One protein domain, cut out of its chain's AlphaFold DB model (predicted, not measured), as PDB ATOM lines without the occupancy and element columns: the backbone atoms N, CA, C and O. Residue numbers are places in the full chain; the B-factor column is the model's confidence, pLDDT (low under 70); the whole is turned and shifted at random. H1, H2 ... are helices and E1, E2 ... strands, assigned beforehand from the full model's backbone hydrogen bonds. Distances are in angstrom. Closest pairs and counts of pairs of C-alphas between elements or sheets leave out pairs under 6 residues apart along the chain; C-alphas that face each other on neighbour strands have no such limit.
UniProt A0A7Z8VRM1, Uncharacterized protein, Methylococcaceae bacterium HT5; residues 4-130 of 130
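This is residues 4 to 130 of the 130 residues of an uncharacterized protein of Methylococcaceae bacterium HT5 (UniProt A0A7Z8VRM1). A two-stranded ribbon, E1 and E2, has residues 45 to 63 of the long helix H2 along one side and H4 and H5 packed on E2 on the other, with H3 packed on H4. Past the ribbon, the link after E1, H1 and residues 29 to 44 of H2 make a long narrow arm, at whose end residues 21 to 26 stick out. The printed part has 127 residues, in the order E1 H1 H2 E2 H3 H4 H5, and is mostly helix; the sheet E1 E2 is parallel. It is loose, with a radius of gyration of the C-alphas of 18.6 A, and spans 67 by 30 by 24 A, the arm adding to the length.

E1, residues 4 to 11, and E2, residues 70 to 78, are parallel neighbours at 13 degrees; N 7 and O 73 are 2.9 A apart and N 75 and O 7 are 2.8 A apart, both within hydrogen-bond range. Between them come H1, residues 19 to 22, and H2, residues 29 to 63, in a strand-helix-strand unit, two parallel strands joined through helices, whose crossover is right-handed. H1 and H2 are apart, but only just, at 8.0 A. The closest C-alphas of H2 and E2 are those of Ser 60 and Val 70, 5.1 A apart. H3, residues 85 to 91, touches H4, residues 102 to 118, which touches H3 with its residues 107 to 111 alone; they run opposite ways at a steep tilt of 56 degrees, and their closest C-alphas are those of Leu 91 and Leu 108, 7.2 A apart. The closest C-alphas of E2 and H4 are those of Val 77 and Leu 115, 6.1 A apart. H5, residues 120 to 129, comes closest to E2 at the C-alphas of Ile 75 and Glu 121, 5.4 A apart. H4 and H5 are close but not clearly touching, about perpendicular at 74 degrees, with the C-alphas of Leu 116 and Phe 122 closest at 6.1 A. In H2, H3, H4 and H5 every O i to N i+4 pair is within hydrogen-bond range; H1 is too short for such a pair.

E1 begins at C-alpha 4 (-106.975, 7.142, -20.503) and is 22.6 A long. H1 is 5.3 A long. H2 runs 49.6 A from C-alpha 29 (-69.260, 19.305, 4.982). E2 is 26.2 A long, H3 10.0 A and H4 24.4 A. H5, 14.4 A long, ends at C-alpha 129 (-107.142, 12.757, -28.628).

The C-alphas farthest apart are those of Asn 24 and Glu 67, 67.7 A. The printed part has no cut. No link is long; H4 to H5 is tight. Mean pLDDT of the printed part is 77.9, and residues 14 to 47 are under 70.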
ATOM      1  N   ARG A   4    -108.402   6.824 -20.561       86.69
ATOM      2  CA  ARG A   4    -106.975   7.142 -20.503       86.69
ATOM      3  C   ARG A   4    -106.552   7.366 -19.065       86.69
ATOM      4  O   ARG A   4    -107.315   7.921 -18.280       86.69
ATOM      5  N   ILE A   5    -105.327   6.964 -18.755       86.69
ATOM      6  CA  ILE A   5    -104.642   7.313 -17.509       86.69
ATOM      7  C   ILE A   5    -103.421   8.119 -17.913       86.69
ATOM      8  O   ILE A   5    -102.602   7.627 -18.685       86.69
ATOM      9  N   ILE A   6    -103.321   9.347 -17.414       90.94
ATOM     10  CA  ILE A   6    -102.229  10.263 -17.738       90.94
ATOM     11  C   ILE A   6    -101.480  10.549 -16.445       90.94
ATOM     12  O   ILE A   6    -102.065  11.054 -15.489       90.94
ATOM     13  N   ILE A   7    -100.190  10.229 -16.418       89.12
ATOM     14  CA  ILE A   7     -99.292  10.590 -15.323       89.12
ATOM     15  C   ILE A   7     -98.158  11.425 -15.899       89.12
ATOM     16  O   ILE A   7     -97.491  11.001 -16.840       89.12
ATOM     17  N   ILE A   8     -97.935  12.599 -15.311       89.81
ATOM     18  CA  ILE A   8     -96.823  13.484 -15.656       89.81
ATOM     19  C   ILE A   8     -95.821  13.446 -14.505       89.81
ATOM     20  O   ILE A   8     -96.135  13.848 -13.386       89.81
ATOM     21  N   SER A   9     -94.616  12.952 -14.776       89.56
ATOM     22  CA  SER A   9     -93.495  12.982 -13.841       89.56
ATOM     23  C   SER A   9     -92.566  14.138 -14.195       89.56
ATOM     24  O   SER A   9     -92.028  14.195 -15.303       89.56
ATOM     25  N   VAL A  10     -92.381  15.055 -13.246       86.69
ATOM     26  CA  VAL A  10     -91.524  16.234 -13.403       86.69
ATOM     27  C   VAL A  10     -90.267  16.050 -12.566       86.69
ATOM     28  O   VAL A  10     -90.330  15.987 -11.341       86.69
ATOM     29  N   ASN A  11     -89.112  15.983 -13.224       85.88
ATOM     30  CA  ASN A  11     -87.824  16.036 -12.551       85.88
ATOM     31  C   ASN A  11     -87.358  17.496 -12.439       85.88
ATOM     32  O   ASN A  11     -86.848  18.079 -13.401       85.88
ATOM     33  N   ALA A  12     -87.534  18.050 -11.241       79.44
ATOM     34  CA  ALA A  12     -87.113  19.393 -10.858       79.44
ATOM     35  C   ALA A  12     -85.776  19.410 -10.092       79.44
ATOM     36  O   ALA A  12     -85.465  20.396  -9.431       79.44
ATOM     37  N   SER A  13     -84.994  18.320 -10.129       72.69
ATOM     38  CA  SER A  13     -83.695  18.273  -9.456       72.69
ATOM     39  C   SER A  13     -82.791  19.377  -9.989       72.69
ATOM     40  O   SER A  13     -82.473  19.425 -11.180       72.69
ATOM     41  N   THR A  14     -82.367  20.246  -9.080       66.62
ATOM     42  CA  THR A  14     -81.346  21.249  -9.333       66.62
ATOM     43  C   THR A  14     -79.978  20.604  -9.152       66.62
ATOM     44  O   THR A  14     -79.746  19.949  -8.141       66.62
ATOM     45  N   ASN A  15     -79.072  20.800 -10.100       62.88
ATOM     46  CA  ASN A  15     -77.657  20.495  -9.953       62.88
ATOM     47  C   ASN A  15     -76.921  21.833  -9.768       62.88
ATOM     48  O   ASN A  15     -76.458  22.404 -10.763       62.88
ATOM     49  N   PRO A  16     -76.910  22.434  -8.562       55.88
ATOM     50  CA  PRO A  16     -76.164  23.667  -8.342       55.88
ATOM     51  C   PRO A  16     -74.711  23.406  -8.744       55.88
ATOM     52  O   PRO A  16     -74.130  22.425  -8.288       55.88
ATOM     53  N   GLU A  17     -74.142  24.219  -9.646       49.84
ATOM     54  CA  GLU A  17     -72.737  24.045 -10.031       49.84
ATOM     55  C   GLU A  17     -71.892  23.999  -8.754       49.84
ATOM     56  O   GLU A  17     -71.909  24.977  -7.995       49.84
ATOM     57  N   PRO A  18     -71.149  22.907  -8.506       47.38
ATOM     58  CA  PRO A  18     -70.219  22.871  -7.400       47.38
ATOM     59  C   PRO A  18     -69.184  23.970  -7.646       47.38
ATOM     60  O   PRO A  18     -68.331  23.869  -8.522       47.38
ATOM     61  N   GLN A  19     -69.231  25.042  -6.859       47.25
ATOM     62  CA  GLN A  19     -68.168  26.058  -6.830       47.25
ATOM     63  C   GLN A  19     -66.857  25.491  -6.240       47.25
ATOM     64  O   GLN A  19     -65.864  26.208  -6.130       47.25
ATOM     65  N   ILE A  20     -66.857  24.204  -5.871       49.06
ATOM     66  CA  ILE A  20     -65.767  23.452  -5.249       49.06
ATOM     67  C   ILE A  20     -64.513  23.461  -6.136       49.06
ATOM     68  O   ILE A  20     -63.422  23.678  -5.626       49.06
ATOM     69  N   ASP A  21     -64.666  23.343  -7.459       45.25
ATOM     70  CA  ASP A  21     -63.529  23.313  -8.397       45.25
ATOM     71  C   ASP A  21     -63.024  24.709  -8.798       45.25
ATOM     72  O   ASP A  21     -61.996  24.842  -9.462       45.25
ATOM     73  N   LYS A  22     -63.736  25.779  -8.416       45.94
ATOM     74  CA  LYS A  22     -63.375  27.162  -8.782       45.94
ATOM     75  C   LYS A  22     -62.511  27.854  -7.727       45.94
ATOM     76  O   LYS A  22     -62.041  28.965  -7.965       45.94
ATOM     77  N   THR A  23     -62.289  27.227  -6.566       49.53
ATOM     78  CA  THR A  23     -61.494  27.803  -5.471       49.53
ATOM     79  C   THR A  23     -60.683  26.731  -4.734       49.53
ATOM     80  O   THR A  23     -61.193  25.654  -4.470       49.53
ATOM     81  N   ASN A  24     -59.453  27.040  -4.302       52.28
ATOM     82  CA  ASN A  24     -58.611  26.158  -3.463       52.28
ATOM     83  C   ASN A  24     -59.150  25.951  -2.024       52.28
ATOM     84  O   ASN A  24     -58.406  25.554  -1.126       52.28
ATOM     85  N   LYS A  25     -60.423  26.271  -1.757       48.25
ATOM     86  CA  LYS A  25     -61.040  26.059  -0.446       48.25
ATOM     87  C   LYS A  25     -61.563  24.632  -0.365       48.25
ATOM     88  O   LYS A  25     -62.315  24.194  -1.226       48.25
ATOM     89  N   GLN A  26     -61.184  23.937   0.704       42.97
ATOM     90  CA  GLN A  26     -61.704  22.613   1.028       42.97
ATOM     91  C   GLN A  26     -63.245  22.628   0.973       42.97
ATOM     92  O   GLN A  26     -63.842  23.515   1.598       42.97
ATOM     93  N   PRO A  27     -63.890  21.696   0.237       46.22
ATOM     94  CA  PRO A  27     -65.343  21.613   0.187       46.22
ATOM     95  C   PRO A  27     -65.905  21.521   1.598       46.22
ATOM     96  O   PRO A  27     -65.370  20.811   2.456       46.22
ATOM     97  N   SER A  28     -66.969  22.275   1.853       58.47
ATOM     98  CA  SER A  28     -67.591  22.248   3.167       58.47
ATOM     99  C   SER A  28     -68.302  20.910   3.374       58.47
ATOM    100  O   SER A  28     -68.734  20.259   2.421       58.47
ATOM    101  N   LEU A  29     -68.494  20.508   4.634       48.12
ATOM    102  CA  LEU A  29     -69.260  19.305   4.982       48.12
ATOM    103  C   LEU A  29     -70.659  19.296   4.328       48.12
ATOM    104  O   LEU A  29     -71.170  18.236   3.980       48.12
ATOM    105  N   LYS A  30     -71.256  20.478   4.113       43.41
ATOM    106  CA  LYS A  30     -72.546  20.636   3.425       43.41
ATOM    107  C   LYS A  30     -72.460  20.259   1.946       43.41
ATOM    108  O   LYS A  30     -73.335  19.553   1.458       43.41
ATOM    109  N   ASP A  31     -71.398  20.677   1.263       45.03
ATOM    110  CA  ASP A  31     -71.203  20.394  -0.162       45.03
ATOM    111  C   ASP A  31     -71.003  18.892  -0.401       45.03
ATOM    112  O   ASP A  31     -71.620  18.312  -1.290       45.03
ATOM    113  N   THR A  32     -70.222  18.224   0.456       48.31
ATOM    114  CA  THR A  32     -70.009  16.769   0.380       48.31
ATOM    115  C   THR A  32     -71.279  15.969   0.684       48.31
ATOM    116  O   THR A  32     -71.562  14.984   0.000       48.31
ATOM    117  N   ILE A  33     -72.072  16.387   1.679       43.91
ATOM    118  CA  ILE A  33     -73.356  15.743   1.997       43.91
ATOM    119  C   ILE A  33     -74.342  15.890   0.830       43.91
ATOM    120  O   ILE A  33     -75.000  14.909   0.474       43.91
ATOM    121  N   ASN A  34     -74.408  17.064   0.195       44.28
ATOM    122  CA  ASN A  34     -75.266  17.291  -0.968       44.28
ATOM    123  C   ASN A  34     -74.866  16.381  -2.139       44.28
ATOM    124  O   ASN A  34     -75.708  15.645  -2.642       44.28
ATOM    125  N   SER A  35     -73.573  16.295  -2.480       48.50
ATOM    126  CA  SER A  35     -73.107  15.442  -3.586       48.50
ATOM    127  C   SER A  35     -73.359  13.941  -3.365       48.50
ATOM    128  O   SER A  35     -73.680  13.221  -4.310       48.50
ATOM    129  N   ILE A  36     -73.253  13.444  -2.125       42.28
ATOM    130  CA  ILE A  36     -73.600  12.046  -1.799       42.28
ATOM    131  C   ILE A  36     -75.115  11.824  -1.908       42.28
ATOM    132  O   ILE A  36     -75.557  10.783  -2.407       42.28
ATOM    133  N   THR A  37     -75.905  12.801  -1.462       40.81
ATOM    134  CA  THR A  37     -77.371  12.767  -1.533       40.81
ATOM    135  C   THR A  37     -77.844  12.745  -2.989       40.81
ATOM    136  O   THR A  37     -78.687  11.919  -3.342       40.81
ATOM    137  N   ASP A  38     -77.227  13.544  -3.861       49.09
ATOM    138  CA  ASP A  38     -77.560  13.636  -5.287       49.09
ATOM    139  C   ASP A  38     -77.346  12.305  -6.028       49.09
ATOM    140  O   ASP A  38     -78.213  11.860  -6.786       49.09
ATOM    141  N   ILE A  39     -76.239  11.596  -5.764       49.16
ATOM    142  CA  ILE A  39     -75.951  10.289  -6.386       49.16
ATOM    143  C   ILE A  39     -76.987   9.230  -5.969       49.16
ATOM    144  O   ILE A  39     -77.447   8.436  -6.800       49.16
ATOM    145  N   GLN A  40     -77.377   9.202  -4.689       32.25
ATOM    146  CA  GLN A  40     -78.369   8.241  -4.195       32.25
ATOM    147  C   GLN A  40     -79.780   8.559  -4.709       32.25
ATOM    148  O   GLN A  40     -80.488   7.646  -5.147       32.25
ATOM    149  N   LEU A  41     -80.157   9.839  -4.753       50.28
ATOM    150  CA  LEU A  41     -81.431  10.290  -5.313       50.28
ATOM    151  C   LEU A  41     -81.538   9.990  -6.812       50.28
ATOM    152  O   LEU A  41     -82.579   9.510  -7.261       50.28
ATOM    153  N   HIS A  42     -80.470  10.172  -7.595       53.34
ATOM    154  CA  HIS A  42     -80.485   9.848  -9.026       53.34
ATOM    155  C   HIS A  42     -80.812   8.373  -9.308       53.34
ATOM    156  O   HIS A  42     -81.599   8.079 -10.213       53.34
ATOM    157  N   ARG A  43     -80.266   7.440  -8.517       45.81
ATOM    158  CA  ARG A  43     -80.572   6.003  -8.646       45.81
ATOM    159  C   ARG A  43     -81.988   5.667  -8.187       45.81
ATOM    160  O   ARG A  43     -82.669   4.874  -8.839       45.81
ATOM    161  N   TYR A  44     -82.441   6.284  -7.097       48.59
ATOM    162  CA  TYR A  44     -83.792   6.085  -6.577       48.59
ATOM    163  C   TYR A  44     -84.856   6.611  -7.551       48.59
ATOM    164  O   TYR A  44     -85.872   5.951  -7.776       48.59
ATOM    165  N   ASN A  45     -84.577   7.733  -8.222       59.56
ATOM    166  CA  ASN A  45     -85.423   8.291  -9.274       59.56
ATOM    167  C   ASN A  45     -85.587   7.306 -10.440       59.56
ATOM    168  O   ASN A  45     -86.707   7.055 -10.869       59.56
ATOM    169  N   ALA A  46     -84.505   6.683 -10.919       64.25
ATOM    170  CA  ALA A  46     -84.592   5.709 -12.010       64.25
ATOM    171  C   ALA A  46     -85.415   4.460 -11.632       64.25
ATOM    172  O   ALA A  46     -86.270   4.023 -12.404       64.25
ATOM    173  N   ALA A  47     -85.204   3.916 -10.429       65.38
ATOM    174  CA  ALA A  47     -85.968   2.768  -9.937       65.38
ATOM    175  C   ALA A  47     -87.458   3.102  -9.742       65.38
ATOM    176  O   ALA A  47     -88.324   2.317 -10.130       65.38
ATOM    177  N   THR A  48     -87.757   4.288  -9.208       72.44
ATOM    178  CA  THR A  48     -89.129   4.772  -8.995       72.44
ATOM    179  C   THR A  48     -89.861   4.975 -10.320       72.44
ATOM    180  O   THR A  48     -91.013   4.569 -10.446       72.44
ATOM    181  N   LEU A  49     -89.192   5.530 -11.336       80.31
ATOM    182  CA  LEU A  49     -89.770   5.715 -12.670       80.31
ATOM    183  C   LEU A  49     -90.104   4.375 -13.338       80.31
ATOM    184  O   LEU A  49     -91.220   4.198 -13.817       80.31
ATOM    185  N   SER A  50     -89.185   3.405 -13.298       80.81
ATOM    186  CA  SER A  50     -89.442   2.068 -13.855       80.81
ATOM    187  C   SER A  50     -90.582   1.351 -13.125       80.81
ATOM    188  O   SER A  50     -91.390   0.650 -13.736       80.81
ATOM    189  N   LEU A  51     -90.675   1.536 -11.806       81.94
ATOM    190  CA  LEU A  51     -91.767   0.984 -11.019       81.94
ATOM    191  C   LEU A  51     -93.112   1.638 -11.375       81.94
ATOM    192  O   LEU A  51     -94.108   0.933 -11.538       81.94
ATOM    193  N   MET A  52     -93.134   2.960 -11.562       81.19
ATOM    194  CA  MET A  52     -94.327   3.688 -12.000       81.19
ATOM    195  C   MET A  52     -94.793   3.257 -13.390       81.19
ATOM    196  O   MET A  52     -95.977   2.979 -13.563       81.19
ATOM    197  N   GLU A  53     -93.885   3.101 -14.355       85.25
ATOM    198  CA  GLU A  53     -94.217   2.581 -15.690       85.25
ATOM    199  C   GLU A  53     -94.923   1.218 -15.611       85.25
ATOM    200  O   GLU A  53     -95.967   1.006 -16.237       85.25
ATOM    201  N   LYS A  54     -94.407   0.308 -14.772       86.31
ATOM    202  CA  LYS A  54     -95.026  -1.005 -14.536       86.31
ATOM    203  C   LYS A  54     -96.412  -0.884 -13.911       86.31
ATOM    204  O   LYS A  54     -97.327  -1.592 -14.335       86.31
ATOM    205  N   PHE A  55     -96.589  -0.003 -12.926       84.94
ATOM    206  CA  PHE A  55     -97.884   0.181 -12.273       84.94
ATOM    207  C   PHE A  55     -98.937   0.760 -13.206       84.94
ATOM    208  O   PHE A  55    -100.041   0.225 -13.257       84.94
ATOM    209  N   ILE A  56     -98.594   1.781 -13.990       87.25
ATOM    210  CA  ILE A  56     -99.534   2.391 -14.932       87.25
ATOM    211  C   ILE A  56     -99.922   1.380 -16.018       87.25
ATOM    212  O   ILE A  56    -101.101   1.255 -16.350       87.25
ATOM    213  N   SER A  57     -98.956   0.615 -16.543       86.88
ATOM    214  CA  SER A  57     -99.241  -0.443 -17.517       86.88
ATOM    215  C   SER A  57    -100.165  -1.516 -16.937       86.88
ATOM    216  O   SER A  57    -101.109  -1.946 -17.600       86.88
ATOM    217  N   ARG A  58     -99.931  -1.925 -15.685       86.38
ATOM    218  CA  ARG A  58    -100.786  -2.889 -14.988       86.38
ATOM    219  C   ARG A  58    -102.202  -2.350 -14.790       86.38
ATOM    220  O   ARG A  58    -103.145  -3.028 -15.178       86.38
ATOM    221  N   TRP A  59    -102.356  -1.133 -14.270       84.38
ATOM    222  CA  TRP A  59    -103.672  -0.516 -14.068       84.38
ATOM    223  C   TRP A  59    -104.438  -0.334 -15.372       84.38
ATOM    224  O   TRP A  59    -105.634  -0.592 -15.418       84.38
ATOM    225  N   SER A  60    -103.759   0.054 -16.453       88.69
ATOM    226  CA  SER A  60    -104.368   0.111 -17.782       88.69
ATOM    227  C   SER A  60    -104.953  -1.244 -18.195       88.69
ATOM    228  O   SER A  60    -106.085  -1.290 -18.669       88.69
ATOM    229  N   LYS A  61    -104.230  -2.348 -17.976       88.81
ATOM    230  CA  LYS A  61    -104.725  -3.699 -18.286       88.81
ATOM    231  C   LYS A  61    -105.893  -4.104 -17.389       88.81
ATOM    232  O   LYS A  61    -106.884  -4.602 -17.902       88.81
ATOM    233  N   GLU A  62    -105.783  -3.871 -16.084       85.50
ATOM    234  CA  GLU A  62    -106.810  -4.234 -15.096       85.50
ATOM    235  C   GLU A  62    -108.120  -3.461 -15.292       85.50
ATOM    236  O   GLU A  62    -109.197  -4.010 -15.087       85.50
ATOM    237  N   LEU A  63    -108.037  -2.195 -15.710       85.06
ATOM    238  CA  LEU A  63    -109.202  -1.346 -15.958       85.06
ATOM    239  C   LEU A  63    -109.778  -1.509 -17.373       85.06
ATOM    240  O   LEU A  63    -110.847  -0.967 -17.656       85.06
ATOM    241  N   SER A  64    -109.081  -2.216 -18.267       88.94
ATOM    242  CA  SER A  64    -109.563  -2.475 -19.624       88.94
ATOM    243  C   SER A  64    -110.558  -3.634 -19.645       88.94
ATOM    244  O   SER A  64    -110.309  -4.690 -19.070       88.94
ATOM    245  N   THR A  65    -111.650  -3.473 -20.390       88.12
ATOM    246  CA  THR A  65    -112.584  -4.554 -20.744       88.12
ATOM    247  C   THR A  65    -112.534  -4.827 -22.251       88.12
ATOM    248  O   THR A  65    -112.008  -3.993 -22.998       88.12
ATOM    249  N   PRO A  66    -113.094  -5.953 -22.738       84.88
ATOM    250  CA  PRO A  66    -113.209  -6.210 -24.174       84.88
ATOM    251  C   PRO A  66    -113.917  -5.083 -24.938       84.88
ATOM    252  O   PRO A  66    -113.517  -4.762 -26.054       84.88
ATOM    253  N   GLU A  67    -114.924  -4.435 -24.338       87.19
ATOM    254  CA  GLU A  67    -115.623  -3.307 -24.968       87.19
ATOM    255  C   GLU A  67    -114.937  -1.950 -24.737       87.19
ATOM    256  O   GLU A  67    -115.272  -0.965 -25.406       87.19
ATOM    257  N   LYS A  68    -114.003  -1.851 -23.779       86.31
ATOM    258  CA  LYS A  68    -113.433  -0.570 -23.351       86.31
ATOM    259  C   LYS A  68    -111.971  -0.678 -22.922       86.31
ATOM    260  O   LYS A  68    -111.656  -0.953 -21.769       86.31
ATOM    261  N   ALA A  69    -111.069  -0.351 -23.842       88.50
ATOM    262  CA  ALA A  69    -109.645  -0.250 -23.548       88.50
ATOM    263  C   ALA A  69    -109.292   1.048 -22.795       88.50
ATOM    264  O   ALA A  69    -109.772   2.140 -23.132       88.50
ATOM    265  N   VAL A  70    -108.395   0.925 -21.813       88.62
ATOM    266  CA  VAL A  70    -107.772   2.035 -21.088       88.62
ATOM    267  C   VAL A  70    -106.333   2.195 -21.564       88.62
ATOM    268  O   VAL A  70    -105.507   1.316 -21.332       88.62
ATOM    269  N   LYS A  71    -106.002   3.315 -22.215       90.62
ATOM    270  CA  LYS A  71    -104.645   3.582 -22.719       90.62
ATOM    271  C   LYS A  71    -103.807   4.352 -21.681       90.62
ATOM    272  O   LYS A  71    -104.242   5.420 -21.238       90.62
ATOM    273  N   PRO A  72    -102.622   3.854 -21.292       89.94
ATOM    274  CA  PRO A  72    -101.745   4.543 -20.359       89.94
ATOM    275  C   PRO A  72    -100.854   5.558 -21.084       89.94
ATOM    276  O   PRO A  72    -100.350   5.277 -22.169       89.94
ATOM    277  N   HIS A  73    -100.619   6.703 -20.448       89.81
ATOM    278  CA  HIS A  73     -99.691   7.742 -20.889       89.81
ATOM    279  C   HIS A  73     -98.803   8.144 -19.714       89.81
ATOM    280  O   HIS A  73     -99.292   8.703 -18.731       89.81
ATOM    281  N   PHE A  74     -97.507   7.840 -19.803       91.12
ATOM    282  CA  PHE A  74     -96.519   8.255 -18.809       91.12
ATOM    283  C   PHE A  74     -95.571   9.277 -19.419       91.12
ATOM    284  O   PHE A  74     -94.696   8.937 -20.208       91.12
ATOM    285  N   ILE A  75     -95.783  10.536 -19.065       93.06
ATOM    286  CA  ILE A  75     -95.095  11.679 -19.649       93.06
ATOM    287  C   ILE A  75     -94.007  12.104 -18.680       93.06
ATOM    288  O   ILE A  75     -94.274  12.378 -17.508       93.06
ATOM    289  N   ARG A  76     -92.772  12.154 -19.163       90.75
ATOM    290  CA  ARG A  76     -91.611  12.505 -18.351       90.75
ATOM    291  C   ARG A  76     -91.023  13.798 -18.875       90.75
ATOM    292  O   ARG A  76     -90.741  13.912 -20.060       90.75
ATOM    293  N   VAL A  77     -90.827  14.753 -17.979       91.31
ATOM    294  CA  VAL A  77     -90.165  16.020 -18.291       91.31
ATOM    295  C   VAL A  77     -89.118  16.319 -17.231       91.31
ATOM    296  O   VAL A  77     -89.307  16.005 -16.054       91.31
ATOM    297  N   ALA A  78     -88.007  16.934 -17.625       89.69
ATOM    298  CA  ALA A  78     -86.968  17.350 -16.692       89.69
ATOM    299  C   ALA A  78     -86.489  18.777 -16.971       89.69
ATOM    300  O   ALA A  78     -86.343  19.174 -18.123       89.69
ATOM    301  N   PHE A  79     -86.145  19.540 -15.930       89.12
ATOM    302  CA  PHE A  79     -85.625  20.906 -16.105       89.12
ATOM    303  C   PHE A  79     -84.351  20.961 -16.956       89.12
ATOM    304  O   PHE A  79     -84.160  21.898 -17.730       89.12
ATOM    305  N   ARG A  80     -83.508  19.923 -16.892       86.75
ATOM    306  CA  ARG A  80     -82.308  19.793 -17.739       86.75
ATOM    307  C   ARG A  80     -82.616  19.695 -19.241       86.75
ATOM    308  O   ARG A  80     -81.728  19.934 -20.050       86.75
ATOM    309  N   GLU A  81     -83.840  19.323 -19.608       89.94
ATOM    310  CA  GLU A  81     -84.298  19.196 -20.997       89.94
ATOM    311  C   GLU A  81     -84.887  20.516 -21.523       89.94
ATOM    312  O   GLU A  81     -85.321  20.581 -22.671       89.94
ATOM    313  N   ALA A  82     -84.876  21.594 -20.722       91.25
ATOM    314  CA  ALA A  82     -85.325  22.899 -21.190       91.25
ATOM    315  C   ALA A  82     -84.476  23.364 -22.396       91.25
ATOM    316  O   ALA A  82     -83.259  23.131 -22.431       91.25
ATOM    317  N   PRO A  83     -85.103  24.019 -23.392       89.12
ATOM    318  CA  PRO A  83     -84.515  24.189 -24.722       89.12
ATOM    319  C   PRO A  83     -83.297  25.116 -24.739       89.12
ATOM    320  O   PRO A  83     -82.372  24.912 -25.524       89.12
ATOM    321  N   THR A  84     -83.267  26.130 -23.871       90.81
ATOM    322  CA  THR A  84     -82.201  27.137 -23.841       90.81
ATOM    323  C   THR A  84     -81.315  26.979 -22.607       90.81
ATOM    324  O   THR A  84     -81.746  26.538 -21.538       90.81
ATOM    325  N   ALA A  85     -80.045  27.374 -22.732       88.94
ATOM    326  CA  ALA A  85     -79.113  27.375 -21.606       88.94
ATOM    327  C   ALA A  85     -79.534  28.351 -20.491       88.94
ATOM    328  O   ALA A  85     -79.356  28.038 -19.314       88.94
ATOM    329  N   SER A  86     -80.127  29.495 -20.847       88.88
ATOM    330  CA  SER A  86     -80.654  30.470 -19.887       88.88
ATOM    331  C   SER A  86     -81.819  29.896 -19.082       88.88
ATOM    332  O   SER A  86     -81.765  29.940 -17.856       88.88
ATOM    333  N   SER A  87     -82.811  29.277 -19.734       88.69
ATOM    334  CA  SER A  87     -83.938  28.643 -19.039       88.69
ATOM    335  C   SER A  87     -83.460  27.530 -18.109       88.69
ATOM    336  O   SER A  87     -83.877  27.488 -16.957       88.69
ATOM    337  N   ARG A  88     -82.521  26.680 -18.549       89.38
ATOM    338  CA  ARG A  88     -81.918  25.656 -17.675       89.38
ATOM    339  C   ARG A  88     -81.266  26.268 -16.437       89.38
ATOM    340  O   ARG A  88     -81.480  25.768 -15.338       89.38
ATOM    341  N   LYS A  89     -80.502  27.354 -16.597       87.88
ATOM    342  CA  LYS A  89     -79.834  28.039 -15.481       87.88
ATOM    343  C   LYS A  89     -80.838  28.640 -14.497       87.88
ATOM    344  O   LYS A  89     -80.660  28.463 -13.300       87.88
ATOM    345  N   ILE A  90     -81.881  29.302 -14.996       88.06
ATOM    346  CA  ILE A  90     -82.946  29.886 -14.170       88.06
ATOM    347  C   ILE A  90     -83.663  28.787 -13.384       88.06
ATOM    348  O   ILE A  90     -83.719  28.854 -12.159       88.06
ATOM    349  N   LEU A  91     -84.117  27.727 -14.060       88.88
ATOM    350  CA  LEU A  91     -84.799  26.593 -13.425       88.88
ATOM    351  C   LEU A  91     -83.940  25.922 -12.348       88.88
ATOM    352  O   LEU A  91     -84.456  25.506 -11.319       88.88
ATOM    353  N   ASN A  92     -82.623  25.871 -12.556       86.25
ATOM    354  CA  ASN A  92     -81.673  25.319 -11.596       86.25
ATOM    355  C   ASN A  92     -81.530  26.150 -10.307       86.25
ATOM    356  O   ASN A  92     -80.980  25.663  -9.325       86.25
ATOM    357  N   THR A  93     -81.974  27.409 -10.318       84.25
ATOM    358  CA  THR A  93     -81.962  28.289  -9.136       84.25
ATOM    359  C   THR A  93     -83.293  28.335  -8.397       84.25
ATOM    360  O   THR A  93     -83.361  28.910  -7.311       84.25
ATOM    361  N   ILE A  94     -84.350  27.748  -8.965       84.69
ATOM    362  CA  ILE A  94     -85.668  27.746  -8.337       84.69
ATOM    363  C   ILE A  94     -85.637  26.769  -7.158       84.69
ATOM    364  O   ILE A  94     -85.303  25.597  -7.350       84.69
ATOM    365  N   PRO A  95     -85.957  27.223  -5.935       75.06
ATOM    366  CA  PRO A  95     -85.927  26.353  -4.775       75.06
ATOM    367  C   PRO A  95     -87.011  25.279  -4.896       75.06
ATOM    368  O   PRO A  95     -88.114  25.526  -5.373       75.06
ATOM    369  N   THR A  96     -86.731  24.083  -4.382       71.62
ATOM    370  CA  THR A  96     -87.704  22.979  -4.303       71.62
ATOM    371  C   THR A  96     -88.674  23.117  -3.119       71.62
ATOM    372  O   THR A  96     -89.354  22.163  -2.744       71.62
ATOM    373  N   SER A  97     -88.749  24.308  -2.514       76.12
ATOM    374  CA  SER A  97     -89.708  24.666  -1.467       76.12
ATOM    375  C   SER A  97     -91.023  25.180  -2.051       76.12
ATOM    376  O   SER A  97     -91.048  25.727  -3.145       76.12
ATOM    377  N   PHE A  98     -92.102  25.129  -1.270       73.38
ATOM    378  CA  PHE A  98     -93.400  25.709  -1.650       73.38
ATOM    379  C   PHE A  98     -93.455  27.252  -1.614       73.38
ATOM    380  O   PHE A  98     -94.505  27.828  -1.880       73.38
ATOM    381  N   SER A  99     -92.344  27.923  -1.303       83.81
ATOM    382  CA  SER A  99     -92.231  29.385  -1.310       83.81
ATOM    383  C   SER A  99     -91.520  29.846  -2.580       83.81
ATOM    384  O   SER A  99     -90.306  29.682  -2.694       83.81
ATOM    385  N   LEU A 100     -92.278  30.409  -3.521       87.38
ATOM    386  CA  LEU A 100     -91.794  30.888  -4.818       87.38
ATOM    387  C   LEU A 100     -92.185  32.352  -5.018       87.38
ATOM    388  O   LEU A 100     -93.259  32.766  -4.582       87.38
ATOM    389  N   THR A 101     -91.326  33.124  -5.678       92.25
ATOM    390  CA  THR A 101     -91.692  34.463  -6.162       92.25
ATOM    391  C   THR A 101     -92.550  34.360  -7.422       92.25
ATOM    392  O   THR A 101     -92.477  33.362  -8.142       92.25
ATOM    393  N   ASP A 102     -93.316  35.406  -7.732       94.38
ATOM    394  CA  ASP A 102     -94.136  35.456  -8.953       94.38
ATOM    395  C   ASP A 102     -93.290  35.223 -10.218       94.38
ATOM    396  O   ASP A 102     -93.647  34.414 -11.070       94.38
ATOM    397  N   GLU A 103     -92.098  35.823 -10.286       92.56
ATOM    398  CA  GLU A 103     -91.144  35.619 -11.386       92.56
ATOM    399  C   GLU A 103     -90.706  34.147 -11.519       92.56
ATOM    400  O   GLU A 103     -90.633  33.599 -12.619       92.56
ATOM    401  N   GLN A 104     -90.450  33.460 -10.399       90.12
ATOM    402  CA  GLN A 104     -90.114  32.033 -10.418       90.12
ATOM    403  C   GLN A 104     -91.296  31.184 -10.895       90.12
ATOM    404  O   GLN A 104     -91.096  30.219 -11.637       90.12
ATOM    405  N   VAL A 105     -92.521  31.540 -10.501       92.25
ATOM    406  CA  VAL A 105     -93.742  30.871 -10.969       92.25
ATOM    407  C   VAL A 105     -93.902  31.043 -12.480       92.25
ATOM    408  O   VAL A 105     -94.136  30.054 -13.176       92.25
ATOM    409  N   ASP A 106     -93.700  32.249 -13.008       94.44
ATOM    410  CA  ASP A 106     -93.778  32.516 -14.447       94.44
ATOM    411  C   ASP A 106     -92.761  31.685 -15.239       94.44
ATOM    412  O   ASP A 106     -93.117  31.030 -16.226       94.44
ATOM    413  N   HIS A 107     -91.516  31.614 -14.759       92.06
ATOM    414  CA  HIS A 107     -90.486  30.770 -15.364       92.06
ATOM    415  C   HIS A 107     -90.842  29.278 -15.337       92.06
ATOM    416  O   HIS A 107     -90.599  28.571 -16.321       92.06
ATOM    417  N   LEU A 108     -91.443  28.780 -14.252       91.25
ATOM    418  CA  LEU A 108     -91.917  27.395 -14.171       91.25
ATOM    419  C   LEU A 108     -93.056  27.121 -15.154       91.25
ATOM    420  O   LEU A 108     -93.069  26.074 -15.803       91.25
ATOM    421  N   ILE A 109     -94.002  28.053 -15.288       93.75
ATOM    422  CA  ILE A 109     -95.128  27.929 -16.216       93.75
ATOM    423  C   ILE A 109     -94.623  27.899 -17.664       93.75
ATOM    424  O   ILE A 109     -95.047  27.048 -18.455       93.75
ATOM    425  N   GLU A 110     -93.720  28.809 -18.028       94.75
ATOM    426  CA  GLU A 110     -93.124  28.860 -19.363       94.75
ATOM    427  C   GLU A 110     -92.347  27.575 -19.673       94.75
ATOM    428  O   GLU A 110     -92.582  26.930 -20.704       94.75
ATOM    429  N   ALA A 111     -91.474  27.155 -18.754       92.88
ATOM    430  CA  ALA A 111     -90.705  25.929 -18.895       92.88
ATOM    431  C   ALA A 111     -91.610  24.702 -19.010       92.88
ATOM    432  O   ALA A 111     -91.405  23.887 -19.906       92.88
ATOM    433  N   GLY A 112     -92.641  24.587 -18.170       93.19
ATOM    434  CA  GLY A 112     -93.599  23.485 -18.210       93.19
ATOM    435  C   GLY A 112     -94.316  23.384 -19.557       93.19
ATOM    436  O   GLY A 112     -94.378  22.301 -20.141       93.19
ATOM    437  N   ARG A 113     -94.786  24.513 -20.110       95.12
ATOM    438  CA  ARG A 113     -95.399  24.557 -21.452       95.12
ATOM    439  C   ARG A 113     -94.430  24.089 -22.531       95.12
ATOM    440  O   ARG A 113     -94.822  23.323 -23.409       95.12
ATOM    441  N   SER A 114     -93.187  24.561 -22.477       94.88
ATOM    442  CA  SER A 114     -92.160  24.217 -23.459       94.88
ATOM    443  C   SER A 114     -91.762  22.742 -23.379       94.88
ATOM    444  O   SER A 114     -91.786  22.038 -24.386       94.88
ATOM    445  N   LEU A 115     -91.472  22.245 -22.175       94.81
ATOM    446  CA  LEU A 115     -91.084  20.858 -21.928       94.81
ATOM    447  C   LEU A 115     -92.180  19.877 -22.351       94.81
ATOM    448  O   LEU A 115     -91.888  18.900 -23.032       94.81
ATOM    449  N   LEU A 116     -93.444  20.156 -22.013       95.25
ATOM    450  CA  LEU A 116     -94.559  19.298 -22.416       95.25
ATOM    451  C   LEU A 116     -94.753  19.295 -23.932       95.25
ATOM    452  O   LEU A 116     -94.838  18.228 -24.525       95.25
ATOM    453  N   ARG A 117     -94.770  20.459 -24.593       94.56
ATOM    454  CA  ARG A 117     -94.959  20.526 -26.057       94.56
ATOM    455  C   ARG A 117     -93.856  19.814 -26.841       94.56
ATOM    456  O   ARG A 117     -94.118  19.331 -27.940       94.56
ATOM    457  N   ASN A 118     -92.655  19.743 -26.275       93.69
ATOM    458  CA  ASN A 118     -91.516  19.048 -26.865       93.69
ATOM    459  C   ASN A 118     -91.395  17.575 -26.424       93.69
ATOM    460  O   ASN A 118     -90.537  16.872 -26.951       93.69
ATOM    461  N   SER A 119     -92.230  17.092 -25.493       94.25
ATOM    462  CA  SER A 119     -92.235  15.683 -25.078       94.25
ATOM    463  C   SER A 119     -92.907  14.812 -26.148       94.25
ATOM    464  O   SER A 119     -94.075  15.051 -26.481       94.25
ATOM    465  N   PRO A 120     -92.227  13.765 -26.655       94.06
ATOM    466  CA  PRO A 120     -92.824  12.810 -27.586       94.06
ATOM    467  C   PRO A 120     -94.066  12.115 -27.015       94.06
ATOM    468  O   PRO A 120     -95.050  11.921 -27.725       94.06
ATOM    469  N   GLU A 121     -94.057  11.781 -25.723       93.25
ATOM    470  CA  GLU A 121     -95.177  11.125 -25.042       93.25
ATOM    471  C   GLU A 121     -96.391  12.056 -24.944       93.25
ATOM    472  O   GLU A 121     -97.527  11.625 -25.145       93.25
ATOM    473  N   PHE A 122     -96.168  13.349 -24.689       95.31
ATOM    474  CA  PHE A 122     -97.245  14.338 -24.707       95.31
ATOM    475  C   PHE A 122     -97.791  14.553 -26.123       95.31
ATOM    476  O   PHE A 122     -99.004  14.606 -26.306       95.31
ATOM    477  N   GLN A 123     -96.931  14.612 -27.142       95.44
ATOM    478  CA  GLN A 123     -97.373  14.692 -28.537       95.44
ATOM    479  C   GLN A 123     -98.203  13.464 -28.939       95.44
ATOM    480  O   GLN A 123     -99.241  13.606 -29.583       95.44
ATOM    481  N   GLN A 124     -97.806  12.268 -28.498       93.12
ATOM    482  CA  GLN A 124     -98.579  11.046 -28.708       93.12
ATOM    483  C   GLN A 124     -99.951  11.106 -28.021       93.12
ATOM    484  O   GLN A 124    -100.949  10.712 -28.624       93.12
ATOM    485  N   LEU A 125    -100.019  11.616 -26.787       93.38
ATOM    486  CA  LEU A 125    -101.288  11.834 -26.093       93.38
ATOM    487  C   LEU A 125    -102.216  12.751 -26.899       93.38
ATOM    488  O   LEU A 125    -103.385  12.414 -27.069       93.38
ATOM    489  N   ILE A 126    -101.706  13.879 -27.400       94.69
ATOM    490  CA  ILE A 126    -102.500  14.827 -28.192       94.69
ATOM    491  C   ILE A 126    -102.982  14.188 -29.497       94.69
ATOM    492  O   ILE A 126    -104.168  14.283 -29.799       94.69
ATOM    493  N   ASN A 127    -102.110  13.484 -30.224       91.94
ATOM    494  CA  ASN A 127    -102.483  12.791 -31.462       91.94
ATOM    495  C   ASN A 127    -103.559  11.727 -31.229       91.94
ATOM    496  O   ASN A 127    -104.426  11.530 -32.069       91.94
ATOM    497  N   ASP A 128    -103.527  11.044 -30.086       89.00
ATOM    498  CA  ASP A 128    -104.563  10.076 -29.755       89.00
ATOM    499  C   ASP A 128    -105.920  10.721 -29.380       89.00
ATOM    500  O   ASP A 128    -106.919  10.007 -29.255       89.00
ATOM    501  N   MET A 129    -105.941  12.015 -29.044       86.06
ATOM    502  CA  MET A 129    -107.142  12.757 -28.628       86.06
ATOM    503  C   MET A 129    -107.829  13.499 -29.780       86.06
ATOM    504  O   MET A 129    -108.950  13.974 -29.585       86.06
ATOM    505  N   GLN A 130    -107.156  13.621 -30.924       75.56
ATOM    506  CA  GLN A 130    -107.693  14.167 -32.172       75.56
ATOM    507  C   GLN A 130    -108.469  13.096 -32.941       75.56
ATOM    508  O   GLN A 130    -109.478  13.478 -33.571       75.56
TER     509      GLN A 130